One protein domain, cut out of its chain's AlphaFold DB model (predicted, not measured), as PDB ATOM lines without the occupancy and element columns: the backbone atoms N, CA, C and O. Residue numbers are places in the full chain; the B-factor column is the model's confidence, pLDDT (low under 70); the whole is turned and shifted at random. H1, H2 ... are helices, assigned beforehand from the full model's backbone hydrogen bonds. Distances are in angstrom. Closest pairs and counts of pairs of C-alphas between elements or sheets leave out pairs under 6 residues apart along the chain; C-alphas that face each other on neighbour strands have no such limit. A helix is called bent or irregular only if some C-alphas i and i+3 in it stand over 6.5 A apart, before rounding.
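AT A GLANCE: This is residues 111 to 191 of the 364 residues of an uncharacterized protein of Guillardia theta (strain CCMP2712) (UniProt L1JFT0). What does the model look like? The two long helices H1 and H3 cross as an X, running opposite ways at 43 degrees and touching where residues 122 to 133 of H1 meet residues 168 to 176 of H3, and the short helix H2 lies beyond the end of the pair where H1 ends and H3 begins, turned across H3. Residues 111 to 117 of H1, residues 139 to 144 in the link from H1 to H2, and residues 181 to 191, of which 181 to 190 belong to H3, stick out. What is it made of? It is all helix: 81 residues are printed, with three named helices in the order H1, H2, H3 and no named strand. How large is it? It is a loose rod spanning 50 by 22 by 22 A, with a radius of gyration of the C-alphas of 16.9 A.

HOW THE PARTS SIT: How does H3, residues 163 to 190, meet H1, residues 111 to 136? They touch, H3 with residues 168 to 176 alone and H1 with 122 to 133 alone; the closest C-alphas, those of Val 126 and Ala 172, are 5.7 A apart. They run opposite ways at a steep tilt of 43 degrees. Where is H2, residues 147 to 158? H2 and H3 only just touch, with 3 pairs of C-alphas within 8 A, and only at the corner by their link; the closest C-alphas, those of Leu 157 and Trp 164, are 5.6 A apart. Their lines are about perpendicular, at 85 degrees. H1 and H2 are apart. Are the backbones helical throughout? In H1 and H3 every O i to N i+4 pair is within hydrogen-bond range; in H2 6 of 8 are.

IN THESE COORDINATES: Where does H3 run? It is 40.4 A long and ends with C-alpha 190 at (-35.379, 59.530, 26.437). Where does H1 begin? C-alpha 111 is at (-45.016, 54.102, 39.940), and H1 is 37.3 A long. Is H2 irregular? Only just: C-alphas 152 and 155 are 6.7 A apart.

THE WHOLE: Is the printed part continuous? It has no cut; the link from H2 to H3 is tight and that from H1 to H2 is short. How far does it reach? The two C-alphas farthest apart, those of Lys 111 and Thr 147, are 51.3 A apart. Where is confidence low? The pLDDT is under 70 in residues 136 to 159, 161 to 162 and 188 to 191.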
ATOM      1  N   LYS A 111     -46.046  53.406  39.150       80.56
ATOM      2  CA  LYS A 111     -45.016  54.102  39.940       80.56
ATOM      3  C   LYS A 111     -44.436  53.194  41.022       80.56
ATOM      4  O   LYS A 111     -43.222  52.999  41.051       80.56
ATOM      5  N   SER A 112     -45.279  52.577  41.849       87.44
ATOM      6  CA  SER A 112     -44.812  51.674  42.913       87.44
ATOM      7  C   SER A 112     -44.096  50.439  42.352       87.44
ATOM      8  O   SER A 112     -43.066  50.011  42.878       87.44
ATOM      9  N   THR A 113     -44.572  49.914  41.220       89.81
ATOM     10  CA  THR A 113     -43.898  48.825  40.499       89.81
ATOM     11  C   THR A 113     -42.523  49.264  39.986       89.81
ATOM     12  O   THR A 113     -41.550  48.529  40.137       89.81
ATOM     13  N   SER A 114     -42.413  50.469  39.420       86.81
ATOM     14  CA  SER A 114     -41.145  51.031  38.941       86.81
ATOM     15  C   SER A 114     -40.129  51.191  40.077       86.81
ATOM     16  O   SER A 114     -38.985  50.757  39.942       86.81
ATOM     17  N   LEU A 115     -40.558  51.718  41.229       85.12
ATOM     18  CA  LEU A 115     -39.719  51.826  42.428       85.12
ATOM     19  C   LEU A 115     -39.247  50.452  42.921       85.12
ATOM     20  O   LEU A 115     -38.061  50.259  43.187       85.12
ATOM     21  N   SER A 116     -40.145  49.466  42.951       90.25
ATOM     22  CA  SER A 116     -39.812  48.097  43.360       90.25
ATOM     23  C   SER A 116     -38.772  47.459  42.432       90.25
ATOM     24  O   SER A 116     -37.821  46.825  42.892       90.25
ATOM     25  N   VAL A 117     -38.903  47.662  41.116       89.38
ATOM     26  CA  VAL A 117     -37.918  47.187  40.131       89.38
ATOM     27  C   VAL A 117     -36.554  47.838  40.362       89.38
ATOM     28  O   VAL A 117     -35.539  47.143  40.304       89.38
ATOM     29  N   LYS A 118     -36.512  49.138  40.674       85.44
ATOM     30  CA  LYS A 118     -35.260  49.842  40.989       85.44
ATOM     31  C   LYS A 118     -34.589  49.288  42.240       85.44
ATOM     32  O   LYS A 118     -33.396  48.993  42.202       85.44
ATOM     33  N   ALA A 119     -35.346  49.067  43.312       86.31
ATOM     34  CA  ALA A 119     -34.818  48.481  44.543       86.31
ATOM     35  C   ALA A 119     -34.179  47.102  44.288       86.31
ATOM     36  O   ALA A 119     -33.051  46.844  44.708       86.31
ATOM     37  N   ILE A 120     -34.851  46.242  43.513       90.88
ATOM     38  CA  ILE A 120     -34.328  44.918  43.141       90.88
ATOM     39  C   ILE A 120     -33.042  45.037  42.314       90.88
ATOM     40  O   ILE A 120     -32.086  44.296  42.550       90.88
ATOM     41  N   GLN A 121     -32.992  45.964  41.353       87.94
ATOM     42  CA  GLN A 121     -31.801  46.185  40.529       87.94
ATOM     43  C   GLN A 121     -30.603  46.653  41.361       87.94
ATOM     44  O   GLN A 121     -29.495  46.164  41.142       87.94
ATOM     45  N   ILE A 122     -30.817  47.540  42.337       86.19
ATOM     46  CA  ILE A 122     -29.762  48.006  43.247       86.19
ATOM     47  C   ILE A 122     -29.221  46.835  44.073       86.19
ATOM     48  O   ILE A 122     -28.009  46.629  44.111       86.19
ATOM     49  N   ILE A 123     -30.097  46.018  44.668       88.94
ATOM     50  CA  ILE A 123     -29.685  44.846  45.460       88.94
ATOM     51  C   ILE A 123     -28.892  43.856  44.596       88.94
ATOM     52  O   ILE A 123     -27.824  43.390  44.998       88.94
ATOM     53  N   LEU A 124     -29.373  43.562  43.384       89.44
ATOM     54  CA  LEU A 124     -28.681  42.677  42.447       89.44
ATOM     55  C   LEU A 124     -27.301  43.227  42.059       89.44
ATOM     56  O   LEU A 124     -26.339  42.465  41.987       89.44
ATOM     57  N   LEU A 125     -27.192  44.537  41.822       86.31
ATOM     58  CA  LEU A 125     -25.934  45.192  41.477       86.31
ATOM     59  C   LEU A 125     -24.935  45.116  42.635       86.31
ATOM     60  O   LEU A 125     -23.779  44.773  42.409       86.31
ATOM     61  N   VAL A 126     -25.380  45.356  43.871       84.69
ATOM     62  CA  VAL A 126     -24.546  45.219  45.077       84.69
ATOM     63  C   VAL A 126     -24.030  43.785  45.218       84.69
ATOM     64  O   VAL A 126     -22.831  43.577  45.401       84.69
ATOM     65  N   LEU A 127     -24.901  42.785  45.052       87.69
ATOM     66  CA  LEU A 127     -24.512  41.372  45.096       87.69
ATOM     67  C   LEU A 127     -23.548  40.998  43.960       87.69
ATOM     68  O   LEU A 127     -22.612  40.227  44.177       87.69
ATOM     69  N   LEU A 128     -23.742  41.533  42.753       85.62
ATOM     70  CA  LEU A 128     -22.846  41.305  41.617       85.62
ATOM     71  C   LEU A 128     -21.460  41.899  41.878       85.62
ATOM     72  O   LEU A 128     -20.454  41.237  41.631       85.62
ATOM     73  N   VAL A 129     -21.408  43.133  42.381       84.25
ATOM     74  CA  VAL A 129     -20.161  43.830  42.709       84.25
ATOM     75  C   VAL A 129     -19.407  43.075  43.798       84.25
ATOM     76  O   VAL A 129     -18.223  42.799  43.626       84.25
ATOM     77  N   PHE A 130     -20.096  42.644  44.856       81.44
ATOM     78  CA  PHE A 130     -19.493  41.853  45.926       81.44
ATOM     79  C   PHE A 130     -18.913  40.525  45.410       81.44
ATOM     80  O   PHE A 130     -17.751  40.215  45.665       81.44
ATOM     81  N   ASN A 131     -19.675  39.786  44.596       83.56
ATOM     82  CA  ASN A 131     -19.199  38.541  43.980       83.56
ATOM     83  C   ASN A 131     -18.026  38.765  43.011       83.56
ATOM     84  O   ASN A 131     -17.130  37.929  42.913       83.56
ATOM     85  N   LEU A 132     -18.018  39.877  42.271       81.69
ATOM     86  CA  LEU A 132     -16.937  40.209  41.349       81.69
ATOM     87  C   LEU A 132     -15.643  40.525  42.105       81.69
ATOM     88  O   LEU A 132     -14.577  40.054  41.710       81.69
ATOM     89  N   ILE A 133     -15.734  41.289  43.192       76.19
ATOM     90  CA  ILE A 133     -14.572  41.675  43.994       76.19
ATOM     91  C   ILE A 133     -14.011  40.472  44.752       76.19
ATOM     92  O   ILE A 133     -12.798  40.277  44.736       76.19
ATOM     93  N   ASP A 134     -14.859  39.618  45.330       74.19
ATOM     94  CA  ASP A 134     -14.411  38.375  45.977       74.19
ATOM     95  C   ASP A 134     -13.708  37.435  44.978       74.19
ATOM     96  O   ASP A 134     -12.653  36.847  45.247       74.19
ATOM     97  N   ARG A 135     -14.219  37.381  43.741       74.44
ATOM     98  CA  ARG A 135     -13.610  36.605  42.657       74.44
ATOM     99  C   ARG A 135     -12.277  37.182  42.167       74.44
ATOM    100  O   ARG A 135     -11.381  36.403  41.846       74.44
ATOM    101  N   ILE A 136     -12.126  38.508  42.106       68.56
ATOM    102  CA  ILE A 136     -10.872  39.181  41.706       68.56
ATOM    103  C   ILE A 136      -9.838  39.163  42.842       68.56
ATOM    104  O   ILE A 136      -8.648  39.006  42.579       68.56
ATOM    105  N   GLY A 137     -10.280  39.265  44.098       64.56
ATOM    106  CA  GLY A 137      -9.442  39.233  45.300       64.56
ATOM    107  C   GLY A 137      -8.778  37.878  45.574       64.56
ATOM    108  O   GLY A 137      -7.942  37.771  46.469       64.56
ATOM    109  N   GLY A 138      -9.106  36.848  44.788       58.78
ATOM    110  CA  GLY A 138      -8.458  35.539  44.856       58.78
ATOM    111  C   GLY A 138      -9.013  34.618  45.944       58.78
ATOM    112  O   GLY A 138      -8.345  33.649  46.293       58.78
ATOM    113  N   GLY A 139     -10.221  34.876  46.462       60.03
ATOM    114  CA  GLY A 139     -10.853  34.038  47.491       60.03
ATOM    115  C   GLY A 139     -11.213  32.620  47.020       60.03
ATOM    116  O   GLY A 139     -11.217  31.687  47.818       60.03
ATOM    117  N   SER A 140     -11.461  32.426  45.717       53.34
ATOM    118  CA  SER A 140     -11.960  31.153  45.153       53.34
ATOM    119  C   SER A 140     -10.968  30.407  44.243       53.34
ATOM    120  O   SER A 140     -11.108  29.201  44.035       53.34
ATOM    121  N   LEU A 141      -9.938  31.077  43.719       49.50
ATOM    122  CA  LEU A 141      -8.903  30.429  42.911       49.50
ATOM    123  C   LEU A 141      -7.676  30.174  43.782       49.50
ATOM    124  O   LEU A 141      -6.885  31.076  44.033       49.50
ATOM    125  N   ASN A 142      -7.494  28.913  44.180       52.91
ATOM    126  CA  ASN A 142      -6.249  28.347  44.707       52.91
ATOM    127  C   ASN A 142      -5.136  28.343  43.627       52.91
ATOM    128  O   ASN A 142      -4.554  27.313  43.300       52.91
ATOM    129  N   VAL A 143      -4.909  29.491  42.991       59.75
ATOM    130  CA  VAL A 143      -3.851  29.758  42.021       59.75
ATOM    131  C   VAL A 143      -2.911  30.746  42.709       59.75
ATOM    132  O   VAL A 143      -3.398  31.727  43.275       59.75
ATOM    133  N   PRO A 144      -1.586  30.513  42.712       58.94
ATOM    134  CA  PRO A 144      -0.646  31.427  43.346       58.94
ATOM    135  C   PRO A 144      -0.780  32.809  42.706       58.94
ATOM    136  O   PRO A 144      -0.418  33.014  41.546       58.94
ATOM    137  N   ALA A 145      -1.358  33.744  43.463       59.28
ATOM    138  CA  ALA A 145      -1.483  35.124  43.038       59.28
ATOM    139  C   ALA A 145      -0.075  35.681  42.764       59.28
ATOM    140  O   ALA A 145       0.855  35.404  43.529       59.28
ATOM    141  N   PRO A 146       0.119  36.443  41.681       67.69
ATOM    142  CA  PRO A 146       1.416  37.031  41.393       67.69
ATOM    143  C   PRO A 146       1.839  37.962  42.541       67.69
ATOM    144  O   PRO A 146       1.002  38.602  43.178       67.69
ATOM    145  N   THR A 147       3.139  38.026  42.828       65.25
ATOM    146  CA  THR A 147       3.704  38.663  44.038       65.25
ATOM    147  C   THR A 147       3.267  40.116  44.239       65.25
ATOM    148  O   THR A 147       3.064  40.538  45.374       65.25
ATOM    149  N   TRP A 148       3.007  40.854  43.156       68.88
ATOM    150  CA  TRP A 148       2.477  42.217  43.222       68.88
ATOM    151  C   TRP A 148       1.053  42.296  43.801       68.88
ATOM    152  O   TRP A 148       0.745  43.254  44.495       68.88
ATOM    153  N   VAL A 149       0.188  41.296  43.600       66.25
ATOM    154  CA  VAL A 149      -1.158  41.249  44.215       66.25
ATOM    155  C   VAL A 149      -1.050  40.981  45.716       66.25
ATOM    156  O   VAL A 149      -1.782  41.551  46.520       66.25
ATOM    157  N   ILE A 150      -0.106  40.127  46.109       64.69
ATOM    158  CA  ILE A 150       0.086  39.742  47.507       64.69
ATOM    159  C   ILE A 150       0.623  40.923  48.327       64.69
ATOM    160  O   ILE A 150       0.102  41.203  49.407       64.69
ATOM    161  N   ASP A 151       1.616  41.644  47.805       64.88
ATOM    162  CA  ASP A 151       2.236  42.755  48.532       64.88
ATOM    163  C   ASP A 151       1.420  44.058  48.475       64.88
ATOM    164  O   ASP A 151       1.431  44.804  49.452       64.88
ATOM    165  N   LEU A 152       0.685  44.332  47.386       64.31
ATOM    166  CA  LEU A 152      -0.079  45.582  47.238       64.31
ATOM    167  C   LEU A 152      -1.531  45.488  47.728       64.31
ATOM    168  O   LEU A 152      -2.093  46.498  48.138       64.31
ATOM    169  N   ILE A 153      -2.150  44.304  47.654       63.53
ATOM    170  CA  ILE A 153      -3.574  44.112  47.969       63.53
ATOM    171  C   ILE A 153      -3.718  43.261  49.229       63.53
ATOM    172  O   ILE A 153      -4.412  43.656  50.153       63.53
ATOM    173  N   LYS A 154      -3.027  42.122  49.331       63.66
ATOM    174  CA  LYS A 154      -3.276  41.167  50.423       63.66
ATOM    175  C   LYS A 154      -2.786  41.662  51.796       63.66
ATOM    176  O   LYS A 154      -3.570  41.676  52.736       63.66
ATOM    177  N   LYS A 155      -1.540  42.137  51.903       64.69
ATOM    178  CA  LYS A 155      -0.963  42.654  53.168       64.69
ATOM    179  C   LYS A 155      -1.664  43.901  53.741       64.69
ATOM    180  O   LYS A 155      -2.009  43.897  54.914       64.69
ATOM    181  N   PRO A 156      -1.895  44.986  52.980       67.94
ATOM    182  CA  PRO A 156      -2.486  46.192  53.567       67.94
ATOM    183  C   PRO A 156      -4.009  46.106  53.745       67.94
ATOM    184  O   PRO A 156      -4.557  46.823  54.577       67.94
ATOM    185  N   LEU A 157      -4.698  45.265  52.964       61.50
ATOM    186  CA  LEU A 157      -6.161  45.286  52.873       61.50
ATOM    187  C   LEU A 157      -6.847  44.072  53.516       61.50
ATOM    188  O   LEU A 157      -8.007  44.181  53.908       61.50
ATOM    189  N   MET A 158      -6.157  42.931  53.611       62.31
ATOM    190  CA  MET A 158      -6.726  41.662  54.084       62.31
ATOM    191  C   MET A 158      -6.311  41.313  55.524       62.31
ATOM    192  O   MET A 158      -7.044  40.589  56.194       62.31
ATOM    193  N   ASP A 159      -5.178  41.839  56.007       65.19
ATOM    194  CA  ASP A 159      -4.686  41.615  57.377       65.19
ATOM    195  C   ASP A 159      -5.537  42.308  58.467       65.19
ATOM    196  O   ASP A 159      -5.735  41.707  59.527       65.19
ATOM    197  N   PRO A 160      -6.094  43.524  58.264       74.31
ATOM    198  CA  PRO A 160      -7.043  44.097  59.209       74.31
ATOM    199  C   PRO A 160      -8.452  43.545  58.931       74.31
ATOM    200  O   PRO A 160      -9.001  43.795  57.847       74.31
ATOM    201  N   PRO A 161      -9.096  42.848  59.891       63.88
ATOM    202  CA  PRO A 161     -10.510  42.520  59.753       63.88
ATOM    203  C   PRO A 161     -11.298  43.828  59.565       63.88
ATOM    204  O   PRO A 161     -10.964  44.843  60.168       63.88
ATOM    205  N   PHE A 162     -12.320  43.806  58.706       69.69
ATOM    206  CA  PHE A 162     -13.167  44.944  58.294       69.69
ATOM    207  C   PHE A 162     -12.626  45.907  57.220       69.69
ATOM    208  O   PHE A 162     -13.453  46.487  56.517       69.69
ATOM    209  N   LEU A 163     -11.313  46.051  56.983       75.88
ATOM    210  CA  LEU A 163     -10.827  47.016  55.970       75.88
ATOM    211  C   LEU A 163     -11.258  46.625  54.547       75.88
ATOM    212  O   LEU A 163     -11.741  47.455  53.775       75.88
ATOM    213  N   TRP A 164     -11.167  45.330  54.234       74.12
ATOM    214  CA  TRP A 164     -11.690  44.761  52.992       74.12
ATOM    215  C   TRP A 164     -13.193  45.013  52.832       74.12
ATOM    216  O   TRP A 164     -13.648  45.369  51.749       74.12
ATOM    217  N   PHE A 165     -13.974  44.884  53.907       75.44
ATOM    218  CA  PHE A 165     -15.416  45.131  53.873       75.44
ATOM    219  C   PHE A 165     -15.734  46.600  53.562       75.44
ATOM    220  O   PHE A 165     -16.557  46.873  52.693       75.44
ATOM    221  N   ILE A 166     -15.025  47.542  54.188       82.62
ATOM    222  CA  ILE A 166     -15.206  48.981  53.950       82.62
ATOM    223  C   ILE A 166     -14.905  49.339  52.490       82.62
ATOM    224  O   ILE A 166     -15.673  50.063  51.861       82.62
ATOM    225  N   VAL A 167     -13.830  48.788  51.916       81.25
ATOM    226  CA  VAL A 167     -13.497  49.017  50.501       81.25
ATOM    227  C   VAL A 167     -14.542  48.410  49.563       81.25
ATOM    228  O   VAL A 167     -14.897  49.037  48.567       81.25
ATOM    229  N   ASN A 168     -15.095  47.242  49.897       78.69
ATOM    230  CA  ASN A 168     -16.196  46.642  49.140       78.69
ATOM    231  C   ASN A 168     -17.465  47.506  49.173       78.69
ATOM    232  O   ASN A 168     -18.069  47.741  48.127       78.69
ATOM    233  N   VAL A 169     -17.849  48.008  50.349       82.94
ATOM    234  CA  VAL A 169     -19.019  48.884  50.512       82.94
ATOM    235  C   VAL A 169     -18.821  50.202  49.764       82.94
ATOM    236  O   VAL A 169     -19.715  50.634  49.039       82.94
ATOM    237  N   ALA A 170     -17.633  50.806  49.857       86.00
ATOM    238  CA  ALA A 170     -17.310  52.033  49.134       86.00
ATOM    239  C   ALA A 170     -17.364  51.837  47.610       86.00
ATOM    240  O   ALA A 170     -17.929  52.664  46.894       86.00
ATOM    241  N   LEU A 171     -16.827  50.726  47.097       83.19
ATOM    242  CA  LEU A 171     -16.841  50.445  45.661       83.19
ATOM    243  C   LEU A 171     -18.252  50.118  45.152       83.19
ATOM    244  O   LEU A 171     -18.629  50.563  44.067       83.19
ATOM    245  N   ALA A 172     -19.056  49.409  45.948       82.38
ATOM    246  CA  ALA A 172     -20.468  49.181  45.656       82.38
ATOM    247  C   ALA A 172     -21.255  50.499  45.598       82.38
ATOM    248  O   ALA A 172     -21.989  50.708  44.634       82.38
ATOM    249  N   ALA A 173     -21.038  51.413  46.550       86.38
ATOM    250  CA  ALA A 173     -21.665  52.735  46.566       86.38
ATOM    251  C   ALA A 173     -21.282  53.589  45.343       86.38
ATOM    252  O   ALA A 173     -22.130  54.260  44.757       86.38
ATOM    253  N   ILE A 174     -20.020  53.533  44.903       88.56
ATOM    254  CA  ILE A 174     -19.573  54.236  43.690       88.56
ATOM    255  C   ILE A 174     -20.276  53.677  42.447       88.56
ATOM    256  O   ILE A 174     -20.722  54.444  41.593       88.56
ATOM    257  N   ILE A 175     -20.392  52.352  42.329       85.50
ATOM    258  CA  ILE A 175     -21.014  51.704  41.165       85.50
ATOM    259  C   ILE A 175     -22.527  51.956  41.122       85.50
ATOM    260  O   ILE A 175     -23.055  52.248  40.046       85.50
ATOM    261  N   THR A 176     -23.225  51.900  42.260       83.88
ATOM    262  CA  THR A 176     -24.659  52.229  42.339       83.88
ATOM    263  C   THR A 176     -24.909  53.709  42.053       83.88
ATOM    264  O   THR A 176     -25.813  54.033  41.283       83.88
ATOM    265  N   TYR A 177     -24.070  54.613  42.576       88.94
ATOM    266  CA  TYR A 177     -24.130  56.042  42.256       88.94
ATOM    267  C   TYR A 177     -23.955  56.293  40.756       88.94
ATOM    268  O   TYR A 177     -24.727  57.040  40.150       88.94
ATOM    269  N   LEU A 178     -22.975  55.629  40.135       88.19
ATOM    270  CA  LEU A 178     -22.747  55.749  38.702       88.19
ATOM    271  C   LEU A 178     -23.970  55.237  37.929       88.19
ATOM    272  O   LEU A 178     -24.489  55.961  37.089       88.19
ATOM    273  N   ALA A 179     -24.489  54.048  38.244       85.38
ATOM    274  CA  ALA A 179     -25.685  53.504  37.598       85.38
ATOM    275  C   ALA A 179     -26.883  54.476  37.663       85.38
ATOM    276  O   ALA A 179     -27.498  54.752  36.631       85.38
ATOM    277  N   ASN A 180     -27.132  55.081  38.828       84.62
ATOM    278  CA  ASN A 180     -28.178  56.090  39.014       84.62
ATOM    279  C   ASN A 180     -27.914  57.366  38.196       84.62
ATOM    280  O   ASN A 180     -28.831  57.937  37.603       84.62
ATOM    281  N   TYR A 181     -26.660  57.816  38.115       88.25
ATOM    282  CA  TYR A 181     -26.273  58.960  37.287       88.25
ATOM    283  C   TYR A 181     -26.509  58.694  35.793       88.25
ATOM    284  O   TYR A 181     -27.076  59.531  35.085       88.25
ATOM    285  N   TRP A 182     -26.130  57.508  35.307       85.50
ATOM    286  CA  TRP A 182     -26.381  57.091  33.927       85.50
ATOM    287  C   TRP A 182     -27.876  56.980  33.629       85.50
ATOM    288  O   TRP A 182     -28.295  57.380  32.542       85.50
ATOM    289  N   GLU A 183     -28.687  56.505  34.580       82.56
ATOM    290  CA  GLU A 183     -30.144  56.495  34.445       82.56
ATOM    291  C   GLU A 183     -30.694  57.917  34.304       82.56
ATOM    292  O   GLU A 183     -31.430  58.166  33.358       82.56
ATOM    293  N   ARG A 184     -30.284  58.875  35.149       82.38
ATOM    294  CA  ARG A 184     -30.728  60.284  35.059       82.38
ATOM    295  C   ARG A 184     -30.387  60.912  33.708       82.38
ATOM    296  O   ARG A 184     -31.238  61.528  33.070       82.38
ATOM    297  N   VAL A 185     -29.157  60.713  33.235       82.50
ATOM    298  CA  VAL A 185     -28.715  61.206  31.921       82.50
ATOM    299  C   VAL A 185     -29.466  60.502  30.786       82.50
ATOM    300  O   VAL A 185     -29.826  61.125  29.787       82.50
ATOM    301  N   SER A 186     -29.723  59.201  30.919       74.44
ATOM    302  CA  SER A 186     -30.524  58.443  29.960       74.44
ATOM    303  C   SER A 186     -31.968  58.932  29.944       74.44
ATOM    304  O   SER A 186     -32.520  59.121  28.865       74.44
ATOM    305  N   LEU A 187     -32.567  59.205  31.103       72.25
ATOM    306  CA  LEU A 187     -33.932  59.702  31.226       72.25
ATOM    307  C   LEU A 187     -34.089  61.018  30.473       72.25
ATOM    308  O   LEU A 187     -35.005  61.139  29.674       72.25
ATOM    309  N   GLN A 188     -33.133  61.940  30.612       67.62
ATOM    310  CA  GLN A 188     -33.106  63.183  29.834       67.62
ATOM    311  C   GLN A 188     -33.031  62.910  28.322       67.62
ATOM    312  O   GLN A 188     -33.787  63.478  27.542       67.62
ATOM    313  N   ARG A 189     -32.198  61.956  27.886       64.56
ATOM    314  CA  ARG A 189     -32.104  61.564  26.464       64.56
ATOM    315  C   ARG A 189     -33.378  60.901  25.926       64.56
ATOM    316  O   ARG A 189     -33.659  61.013  24.732       64.56
ATOM    317  N   HIS A 190     -34.124  60.202  26.781       60.06
ATOM    318  CA  HIS A 190     -35.379  59.530  26.437       60.06
ATOM    319  C   HIS A 190     -36.612  60.410  26.654       60.06
ATOM    320  O   HIS A 190     -37.652  60.115  26.071       60.06
ATOM    321  N   GLN A 191     -36.485  61.523  27.385       60.44
ATOM    322  CA  GLN A 191     -37.468  62.599  27.500       60.44
ATOM    323  C   GLN A 191     -37.469  63.437  26.214       60.44
ATOM    324  O   GLN A 191     -37.349  64.661  26.175       60.44
TER     325      GLN A 191